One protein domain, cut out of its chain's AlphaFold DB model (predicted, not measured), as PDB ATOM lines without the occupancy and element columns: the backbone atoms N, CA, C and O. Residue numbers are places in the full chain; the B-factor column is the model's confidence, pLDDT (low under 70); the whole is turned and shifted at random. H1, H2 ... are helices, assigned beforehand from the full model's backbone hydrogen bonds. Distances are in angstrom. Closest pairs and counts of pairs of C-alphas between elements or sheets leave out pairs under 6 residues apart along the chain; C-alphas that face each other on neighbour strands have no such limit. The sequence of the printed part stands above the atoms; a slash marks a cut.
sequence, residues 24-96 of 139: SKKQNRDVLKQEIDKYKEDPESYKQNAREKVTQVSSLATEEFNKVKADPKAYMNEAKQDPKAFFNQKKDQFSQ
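AT A GLANCE: This is residues 24 to 96 of the 139 residues of the protein "YtxH domain-containing protein" of Staphylococcus agnetis (UniProt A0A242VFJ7). The model is an open U of four helices, with long H2 as its base, H1 making a corner at one end of H2 as an arm, and shorter H3 turning off at the other end. From the far end of H3, H4 folds back at a slant toward the middle of H2, and residues 24 to 37 of the H1 arm stick out free. The printed part has 73 residues with four named helices, H1, H2, H3 and H4 in chain order, and no named strand; the class is all helix. It is extended, with a radius of gyration of the C-alphas of 18.2 A, and it spans 47 by 29 by 19 A.

IN THESE COORDINATES: Begin with the longest helix, H2, residues 43 to 70: find C-alpha 43 at (76.154, 95.018, 171.303), and from there the helix runs 39.4 A to C-alpha 70 at (40.235, 96.143, 187.502). Before it comes H1, residues 26 to 41, which starts at C-alpha 26 at (79.868, 119.691, 173.489) and is 22.7 A long. After H2 look for H3, residues 72 to 81, 14.2 A long. H4, residues 83 to 95, is 17.7 A long and ends at C-alpha 95 at (63.501, 101.206, 190.418).

HOW THE PARTS SIT: Start from H2. H1 is close to it but not clearly touching, about perpendicular at 76 degrees; their closest C-alphas are those of Tyr 39 and Tyr 46, 6.4 A apart. H3 is also close to H2 but not clearly touching, about perpendicular at 83 degrees, with the C-alphas of Val 68 and Tyr 75 closest at 6.1 A. H4 and H2 are close but not clearly touching; look at the C-alphas of Val 57 and Phe 94, the closest at 7.2 A. These two helices run opposite ways at a steep tilt of 36 degrees, only just steep. H3 and H4 only just touch, with 3 pairs of C-alphas within 8 A, and touch only at the corner by their link, H4 with residues 86 to 87 alone; the closest C-alphas are those of Ala 79 and Phe 86, 5.6 A apart. They run opposite ways at a steep tilt of 67 degrees, only just short of about perpendicular. H1 is apart from H3 and from H4. In H1, H2, H3 and H4 every O i to N i+4 pair is within hydrogen-bond range.

THE WHOLE: The two C-alphas farthest apart are those of Glu 41 and Lys 73, at 48.4 A. The printed part has no cut, and the links H1 to H2, H2 to H3 and H3 to H4 are each tight, with 1 residue between the helices. The mean pLDDT of the printed part is 70.7; look for values under 70 at residues 24 to 54, 56 to 58 and 95 to 96.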
ATOM      1  N   SER A  24      73.519 119.430 171.790       46.06
ATOM      2  CA  SER A  24      73.954 120.807 171.501       46.06
ATOM      3  C   SER A  24      74.996 121.342 172.491       46.06
ATOM      4  O   SER A  24      75.712 122.290 172.168       46.06
ATOM      5  N   LYS A  25      75.194 120.685 173.645       51.41
ATOM      6  CA  LYS A  25      76.340 120.930 174.538       51.41
ATOM      7  C   LYS A  25      77.485 119.964 174.200       51.41
ATOM      8  O   LYS A  25      77.323 118.750 174.274       51.41
ATOM      9  N   LYS A  26      78.677 120.490 173.872       53.16
ATOM     10  CA  LYS A  26      79.868 119.691 173.489       53.16
ATOM     11  C   LYS A  26      80.188 118.553 174.473       53.16
ATOM     12  O   LYS A  26      80.454 117.443 174.030       53.16
ATOM     13  N   GLN A  27      80.112 118.820 175.779       49.47
ATOM     14  CA  GLN A  27      80.404 117.840 176.836       49.47
ATOM     15  C   GLN A  27      79.447 116.642 176.799       49.47
ATOM     16  O   GLN A  27      79.865 115.491 176.861       49.47
ATOM     17  N   ASN A  28      78.160 116.910 176.615       49.81
ATOM     18  CA  ASN A  28      77.135 115.880 176.546       49.81
ATOM     19  C   ASN A  28      77.252 115.033 175.268       49.81
ATOM     20  O   ASN A  28      76.944 113.844 175.289       49.81
ATOM     21  N   ARG A  29      77.746 115.613 174.163       55.09
ATOM     22  CA  ARG A  29      78.046 114.872 172.929       55.09
ATOM     23  C   ARG A  29      79.175 113.858 173.128       55.09
ATOM     24  O   ARG A  29      79.124 112.790 172.532       55.09
ATOM     25  N   ASP A  30      80.193 114.187 173.920       56.78
ATOM     26  CA  ASP A  30      81.326 113.284 174.151       56.78
ATOM     27  C   ASP A  30      80.956 112.135 175.108       56.78
ATOM     28  O   ASP A  30      81.343 110.996 174.851       56.78
ATOM     29  N   VAL A  31      80.096 112.385 176.102       60.53
ATOM     30  CA  VAL A  31      79.461 111.316 176.904       60.53
ATOM     31  C   VAL A  31      78.612 110.403 176.016       60.53
ATOM     32  O   VAL A  31      78.749 109.186 176.073       60.53
ATOM     33  N   LEU A  32      77.799 110.976 175.117       57.88
ATOM     34  CA  LEU A  32      76.993 110.186 174.179       57.88
ATOM     35  C   LEU A  32      77.859 109.325 173.256       57.88
ATOM     36  O   LEU A  32      77.503 108.189 172.956       57.88
ATOM     37  N   LYS A  33      78.991 109.862 172.790       63.81
ATOM     38  CA  LYS A  33      79.950 109.110 171.976       63.81
ATOM     39  C   LYS A  33      80.540 107.944 172.758       63.81
ATOM     40  O   LYS A  33      80.543 106.844 172.227       63.81
ATOM     41  N   GLN A  34      80.947 108.159 174.010       64.19
ATOM     42  CA  GLN A  34      81.419 107.074 174.873       64.19
ATOM     43  C   GLN A  34      80.354 105.996 175.090       64.19
ATOM     44  O   GLN A  34      80.666 104.815 174.994       64.19
ATOM     45  N   GLU A  35      79.101 106.372 175.347       56.28
ATOM     46  CA  GLU A  35      78.003 105.412 175.534       56.28
ATOM     47  C   GLU A  35      77.732 104.601 174.253       56.28
ATOM     48  O   GLU A  35      77.547 103.385 174.288       56.28
ATOM     49  N   ILE A  36      77.754 105.273 173.098       59.12
ATOM     50  CA  ILE A  36      77.590 104.642 171.786       59.12
ATOM     51  C   ILE A  36      78.769 103.723 171.465       59.12
ATOM     52  O   ILE A  36      78.568 102.660 170.883       59.12
ATOM     53  N   ASP A  37      79.991 104.121 171.801       66.56
ATOM     54  CA  ASP A  37      81.173 103.309 171.533       66.56
ATOM     55  C   ASP A  37      81.200 102.068 172.438       66.56
ATOM     56  O   ASP A  37      81.434 100.980 171.921       66.56
ATOM     57  N   LYS A  38      80.773 102.170 173.706       63.72
ATOM     58  CA  LYS A  38      80.517 100.998 174.570       63.72
ATOM     59  C   LYS A  38      79.479 100.042 173.970       63.72
ATOM     60  O   LYS A  38      79.661  98.830 173.997       63.72
ATOM     61  N   TYR A  39      78.399 100.572 173.389       55.62
ATOM     62  CA  TYR A  39      77.404  99.753 172.684       55.62
ATOM     63  C   TYR A  39      77.981  99.058 171.442       55.62
ATOM     64  O   TYR A  39      77.595  97.935 171.127       55.62
ATOM     65  N   LYS A  40      78.884  99.717 170.705       62.69
ATOM     66  CA  LYS A  40      79.544  99.111 169.539       62.69
ATOM     67  C   LYS A  40      80.564  98.049 169.932       62.69
ATOM     68  O   LYS A  40      80.750  97.115 169.158       62.69
ATOM     69  N   GLU A  41      81.227  98.213 171.073       69.81
ATOM     70  CA  GLU A  41      82.178  97.236 171.604       69.81
ATOM     71  C   GLU A  41      81.478  95.945 172.037       69.81
ATOM     72  O   GLU A  41      81.981  94.867 171.727       69.81
ATOM     73  N   ASP A  42      80.302  96.034 172.670       65.12
ATOM     74  CA  ASP A  42      79.549  94.851 173.109       65.12
ATOM     75  C   ASP A  42      78.024  94.979 172.895       65.12
ATOM     76  O   ASP A  42      77.238  95.184 173.833       65.12
ATOM     77  N   PRO A  43      77.564  94.855 171.637       60.84
ATOM     78  CA  PRO A  43      76.154  95.018 171.303       60.84
ATOM     79  C   PRO A  43      75.283  93.876 171.836       60.84
ATOM     80  O   PRO A  43      74.096  94.090 172.096       60.84
ATOM     81  N   GLU A  44      75.831  92.668 171.995       65.75
ATOM     82  CA  GLU A  44      75.064  91.502 172.445       65.75
ATOM     83  C   GLU A  44      74.826  91.537 173.959       65.75
ATOM     84  O   GLU A  44      73.685  91.329 174.374       65.75
ATOM     85  N   SER A  45      75.810  91.937 174.773       65.25
ATOM     86  CA  SER A  45      75.592  92.180 176.208       65.25
ATOM     87  C   SER A  45      74.576  93.296 176.444       65.25
ATOM     88  O   SER A  45      73.651  93.156 177.251       65.25
ATOM     89  N   TYR A  46      74.662  94.391 175.682       57.75
ATOM     90  CA  TYR A  46      73.714  95.499 175.815       57.75
ATOM     91  C   TYR A  46      72.291  95.087 175.424       57.75
ATOM     92  O   TYR A  46      71.318  95.454 176.079       57.75
ATOM     93  N   LYS A  47      72.156  94.287 174.367       58.31
ATOM     94  CA  LYS A  47      70.874  93.781 173.873       58.31
ATOM     95  C   LYS A  47      70.278  92.719 174.787       58.31
ATOM     96  O   LYS A  47      69.062  92.712 174.953       58.31
ATOM     97  N   GLN A  48      71.088  91.848 175.381       62.22
ATOM     98  CA  GLN A  48      70.618  90.856 176.342       62.22
ATOM     99  C   GLN A  48      70.140  91.536 177.631       62.22
ATOM    100  O   GLN A  48      68.991  91.346 178.023       62.22
ATOM    101  N   ASN A  49      70.946  92.443 178.191       61.16
ATOM    102  CA  ASN A  49      70.561  93.248 179.350       61.16
ATOM    103  C   ASN A  49      69.321  94.109 179.064       61.16
ATOM    104  O   ASN A  49      68.421  94.199 179.895       61.16
ATOM    105  N   ALA A  50      69.232  94.723 177.880       59.69
ATOM    106  CA  ALA A  50      68.057  95.493 177.482       59.69
ATOM    107  C   ALA A  50      66.820  94.605 177.312       59.69
ATOM    108  O   ALA A  50      65.740  95.006 177.726       59.69
ATOM    109  N   ARG A  51      66.950  93.402 176.743       60.44
ATOM    110  CA  ARG A  51      65.837  92.453 176.608       60.44
ATOM    111  C   ARG A  51      65.325  91.998 177.964       60.44
ATOM    112  O   ARG A  51      64.131  92.097 178.203       60.44
ATOM    113  N   GLU A  52      66.213  91.580 178.859       63.16
ATOM    114  CA  GLU A  52      65.841  91.151 180.209       63.16
ATOM    115  C   GLU A  52      65.169  92.285 181.001       63.16
ATOM    116  O   GLU A  52      64.162  92.058 181.675       63.16
ATOM    117  N   LYS A  53      65.656  93.525 180.856       64.12
ATOM    118  CA  LYS A  53      65.055  94.720 181.474       64.12
ATOM    119  C   LYS A  53      63.708  95.088 180.855       64.12
ATOM    120  O   LYS A  53      62.760  95.361 181.582       64.12
ATOM    121  N   VAL A  54      63.598  95.074 179.525       64.94
ATOM    122  CA  VAL A  54      62.341  95.349 178.811       64.94
ATOM    123  C   VAL A  54      61.290  94.316 179.181       64.94
ATOM    124  O   VAL A  54      60.154  94.695 179.438       64.94
ATOM    125  N   THR A  55      61.652  93.036 179.276       70.81
ATOM    126  CA  THR A  55      60.730  91.986 179.712       70.81
ATOM    127  C   THR A  55      60.213  92.267 181.124       70.81
ATOM    128  O   THR A  55      59.001  92.318 181.306       70.81
ATOM    129  N   GLN A  56      61.086  92.566 182.090       66.25
ATOM    130  CA  GLN A  56      60.671  92.882 183.465       66.25
ATOM    131  C   GLN A  56      59.771  94.124 183.552       66.25
ATOM    132  O   GLN A  56      58.700  94.072 184.158       66.25
ATOM    133  N   VAL A  57      60.158  95.220 182.891       68.12
ATOM    134  CA  VAL A  57      59.363  96.458 182.861       68.12
ATOM    135  C   VAL A  57      58.024  96.232 182.157       68.12
ATOM    136  O   VAL A  57      57.000  96.728 182.619       68.12
ATOM    137  N   SER A  58      57.999  95.454 181.073       69.81
ATOM    138  CA  SER A  58      56.763  95.141 180.347       69.81
ATOM    139  C   SER A  58      55.791  94.308 181.185       69.81
ATOM    140  O   SER A  58      54.588  94.564 181.152       69.81
ATOM    141  N   SER A  59      56.296  93.363 181.981       75.00
ATOM    142  CA  SER A  59      55.480  92.568 182.898       75.00
ATOM    143  C   SER A  59      54.892  93.432 184.014       75.00
ATOM    144  O   SER A  59      53.683  93.385 184.225       75.00
ATOM    145  N   LEU A  60      55.704  94.288 184.647       75.81
ATOM    146  CA  LEU A  60      55.241  95.239 185.669       75.81
ATOM    147  C   LEU A  60      54.210  96.232 185.114       75.81
ATOM    148  O   LEU A  60      53.172  96.465 185.728       75.81
ATOM    149  N   ALA A  61      54.452  96.779 183.921       73.56
ATOM    150  CA  ALA A  61      53.518  97.685 183.259       73.56
ATOM    151  C   ALA A  61      52.192  96.992 182.910       73.56
ATOM    152  O   ALA A  61      51.126  97.589 183.053       73.56
ATOM    153  N   THR A  62      52.241  95.725 182.489       77.38
ATOM    154  CA  THR A  62      51.039  94.924 182.220       77.38
ATOM    155  C   THR A  62      50.250  94.668 183.502       77.38
ATOM    156  O   THR A  62      49.024  94.767 183.504       77.38
ATOM    157  N   GLU A  63      50.936  94.371 184.606       80.31
ATOM    158  CA  GLU A  63      50.310  94.171 185.913       80.31
ATOM    159  C   GLU A  63      49.629  95.449 186.418       80.31
ATOM    160  O   GLU A  63      48.462  95.410 186.808       80.31
ATOM    161  N   GLU A  64      50.306  96.598 186.343       79.19
ATOM    162  CA  GLU A  64      49.716  97.876 186.748       79.19
ATOM    163  C   GLU A  64      48.570  98.311 185.839       79.19
ATOM    164  O   GLU A  64      47.532  98.764 186.321       79.19
ATOM    165  N   PHE A  65      48.684  98.082 184.532       79.19
ATOM    166  CA  PHE A  65      47.576  98.303 183.611       79.19
ATOM    167  C   PHE A  65      46.354  97.447 183.973       79.19
ATOM    168  O   PHE A  65      45.222  97.933 183.946       79.19
ATOM    169  N   ASN A  66      46.566  96.191 184.371       83.25
ATOM    170  CA  ASN A  66      45.490  95.318 184.825       83.25
ATOM    171  C   ASN A  66      44.879  95.780 186.157       83.25
ATOM    172  O   ASN A  66      43.662  95.697 186.299       83.25
ATOM    173  N   LYS A  67      45.671  96.315 187.096       79.81
ATOM    174  CA  LYS A  67      45.162  96.893 188.356       79.81
ATOM    175  C   LYS A  67      44.285  98.117 188.106       79.81
ATOM    176  O   LYS A  67      43.169  98.180 188.615       79.81
ATOM    177  N   VAL A  68      44.736  99.033 187.248       86.50
ATOM    178  CA  VAL A  68      43.942 100.200 186.829       86.50
ATOM    179  C   VAL A  68      42.664  99.764 186.118       86.50
ATOM    180  O   VAL A  68      41.606 100.341 186.338       86.50
ATOM    181  N   LYS A  69      42.735  98.739 185.264       86.69
ATOM    182  CA  LYS A  69      41.563  98.219 184.554       86.69
ATOM    183  C   LYS A  69      40.570  97.525 185.492       86.69
ATOM    184  O   LYS A  69      39.369  97.604 185.247       86.69
ATOM    185  N   ALA A  70      41.061  96.840 186.523       90.06
ATOM    186  CA  ALA A  70      40.235  96.143 187.502       90.06
ATOM    187  C   ALA A  70      39.469  97.124 188.398       90.06
ATOM    188  O   ALA A  70      38.265  96.954 188.578       90.06
ATOM    189  N   ASP A  71      40.138  98.163 188.910       87.00
ATOM    190  CA  ASP A  71      39.483  99.211 189.695       87.00
ATOM    191  C   ASP A  71      40.119 100.598 189.471       87.00
ATOM    192  O   ASP A  71      40.971 101.057 190.242       87.00
ATOM    193  N   PRO A  72      39.679 101.321 188.427       84.56
ATOM    194  CA  PRO A  72      40.240 102.626 188.102       84.56
ATOM    195  C   PRO A  72      39.882 103.691 189.144       84.56
ATOM    196  O   PRO A  72      40.593 104.687 189.279       84.56
ATOM    197  N   LYS A  73      38.780 103.513 189.887       86.62
ATOM    198  CA  LYS A  73      38.336 104.482 190.896       86.62
ATOM    199  C   LYS A  73      39.157 104.357 192.170       86.62
ATOM    200  O   LYS A  73      39.578 105.384 192.695       86.62
ATOM    201  N   ALA A  74      39.413 103.134 192.635       85.00
ATOM    202  CA  ALA A  74      40.293 102.897 193.776       85.00
ATOM    203  C   ALA A  74      41.712 103.399 193.491       85.00
ATOM    204  O   ALA A  74      42.262 104.143 194.297       85.00
ATOM    205  N   TYR A  75      42.244 103.109 192.300       80.00
ATOM    206  CA  TYR A  75      43.577 103.554 191.890       80.00
ATOM    207  C   TYR A  75      43.713 105.086 191.877       80.00
ATOM    208  O   TYR A  75      44.678 105.654 192.387       80.00
ATOM    209  N   MET A  76      42.711 105.785 191.331       81.56
ATOM    210  CA  MET A  76      42.678 107.250 191.345       81.56
ATOM    211  C   MET A  76      42.490 107.823 192.749       81.56
ATOM    212  O   MET A  76      43.009 108.900 193.033       81.56
ATOM    213  N   ASN A  77      41.738 107.149 193.617       84.94
ATOM    214  CA  ASN A  77      41.572 107.580 195.000       84.94
ATOM    215  C   ASN A  77      42.871 107.426 195.788       84.94
ATOM    216  O   ASN A  77      43.228 108.356 196.495       84.94
ATOM    217  N   GLU A  78      43.613 106.335 195.609       80.19
ATOM    218  CA  GLU A  78      44.919 106.120 196.245       80.19
ATOM    219  C   GLU A  78      45.922 107.215 195.848       80.19
ATOM    220  O   GLU A  78      46.515 107.867 196.708       80.19
ATOM    221  N   ALA A  79      46.005 107.522 194.549       81.50
ATOM    222  CA  ALA A  79      46.840 108.610 194.042       81.50
ATOM    223  C   ALA A  79      46.400 110.004 194.530       81.50
ATOM    224  O   ALA A  79      47.228 110.902 194.657       81.50
ATOM    225  N   LYS A  80      45.104 110.216 194.793       82.50
ATOM    226  CA  LYS A  80      44.578 111.487 195.323       82.50
ATOM    227  C   LYS A  80      44.739 111.621 196.833       82.50
ATOM    228  O   LYS A  80      44.864 112.738 197.323       82.50
ATOM    229  N   GLN A  81      44.667 110.509 197.554       88.38
ATOM    230  CA  GLN A  81      44.675 110.482 199.010       88.38
ATOM    231  C   GLN A  81      46.093 110.676 199.549       88.38
ATOM    232  O   GLN A  81      46.272 111.439 200.496       88.38
ATOM    233  N   ASP A  82      47.091 110.062 198.907       84.38
ATOM    234  CA  ASP A  82      48.503 110.325 199.189       84.38
ATOM    235  C   ASP A  82      49.355 110.286 197.903       84.38
ATOM    236  O   ASP A  82      49.994 109.277 197.583       84.38
ATOM    237  N   PRO A  83      49.393 111.395 197.141       79.62
ATOM    238  CA  PRO A  83      50.126 111.460 195.878       79.62
ATOM    239  C   PRO A  83      51.633 111.250 196.049       79.62
ATOM    240  O   PRO A  83      52.285 110.719 195.149       79.62
ATOM    241  N   LYS A  84      52.203 111.641 197.199       79.00
ATOM    242  CA  LYS A  84      53.639 111.492 197.466       79.00
ATOM    243  C   LYS A  84      53.990 110.040 197.766       79.00
ATOM    244  O   LYS A  84      54.952 109.525 197.196       79.00
ATOM    245  N   ALA A  85      53.212 109.368 198.616       80.88
ATOM    246  CA  ALA A  85      53.410 107.947 198.886       80.88
ATOM    247  C   ALA A  85      53.181 107.104 197.628       80.88
ATOM    248  O   ALA A  85      53.997 106.239 197.322       80.88
ATOM    249  N   PHE A  86      52.139 107.415 196.852       81.50
ATOM    250  CA  PHE A  86      51.856 106.746 195.585       81.50
ATOM    251  C   PHE A  86      53.008 106.904 194.580       81.50
ATOM    252  O   PHE A  86      53.466 105.925 193.989       81.50
ATOM    253  N   PHE A  87      53.535 108.122 194.421       79.56
ATOM    254  CA  PHE A  87      54.676 108.371 193.542       79.56
ATOM    255  C   PHE A  87      55.926 107.604 193.984       79.56
ATOM    256  O   PHE A  87      56.567 106.956 193.156       79.56
ATOM    257  N   ASN A  88      56.253 107.625 195.279       78.38
ATOM    258  CA  ASN A  88      57.406 106.901 195.813       78.38
ATOM    259  C   ASN A  88      57.246 105.384 195.660       78.38
ATOM    260  O   ASN A  88      58.170 104.722 195.204       78.38
ATOM    261  N   GLN A  89      56.056 104.847 195.927       78.88
ATOM    262  CA  GLN A  89      55.753 103.426 195.763       78.88
ATOM    263  C   GLN A  89      55.930 102.973 194.309       78.88
ATOM    264  O   GLN A  89      56.583 101.960 194.053       78.88
ATOM    265  N   LYS A  90      55.388 103.720 193.337       79.56
ATOM    266  CA  LYS A  90      55.567 103.397 191.913       79.56
ATOM    267  C   LYS A  90      57.023 103.568 191.496       79.56
ATOM    268  O   LYS A  90      57.568 102.700 190.821       79.56
ATOM    269  N   LYS A  91      57.690 104.633 191.942       76.94
ATOM    270  CA  LYS A  91      59.117 104.844 191.691       76.94
ATOM    271  C   LYS A  91      59.947 103.668 192.198       76.94
ATOM    272  O   LYS A  91      60.766 103.171 191.434       76.94
ATOM    273  N   ASP A  92      59.724 103.194 193.418       75.38
ATOM    274  CA  ASP A  92      60.451 102.056 193.982       75.38
ATOM    275  C   ASP A  92      60.148 100.767 193.214       75.38
ATOM    276  O   ASP A  92      61.077 100.058 192.834       75.38
ATOM    277  N   GLN A  93      58.886 100.515 192.855       73.31
ATOM    278  CA  GLN A  93      58.475  99.345 192.067       73.31
ATOM    279  C   GLN A  93      59.173  99.281 190.695       73.31
ATOM    280  O   GLN A  93      59.601  98.211 190.260       73.31
ATOM    281  N   PHE A  94      59.338 100.427 190.028       70.50
ATOM    282  CA  PHE A  94      60.067 100.521 188.759       70.50
ATOM    283  C   PHE A  94      61.589 100.660 188.939       70.50
ATOM    284  O   PHE A  94      62.337 100.345 188.015       70.50
ATOM    285  N   SER A  95      62.068 101.075 190.117       67.25
ATOM    286  CA  SER A  95      63.501 101.206 190.418       67.25
ATOM    287  C   SER A  95      64.136  99.875 190.852       67.25
ATOM    288  O   SER A  95      65.287  99.577 190.529       67.25
ATOM    289  N   GLN A  96      63.373  99.028 191.546       57.62
ATOM    290  CA  GLN A  96      63.836  97.753 192.092       57.62
ATOM    291  C   GLN A  96      64.082  96.686 191.005       57.62
ATOM    292  O   GLN A  96      64.830  95.740 191.245       57.62
TER     293      GLN A  96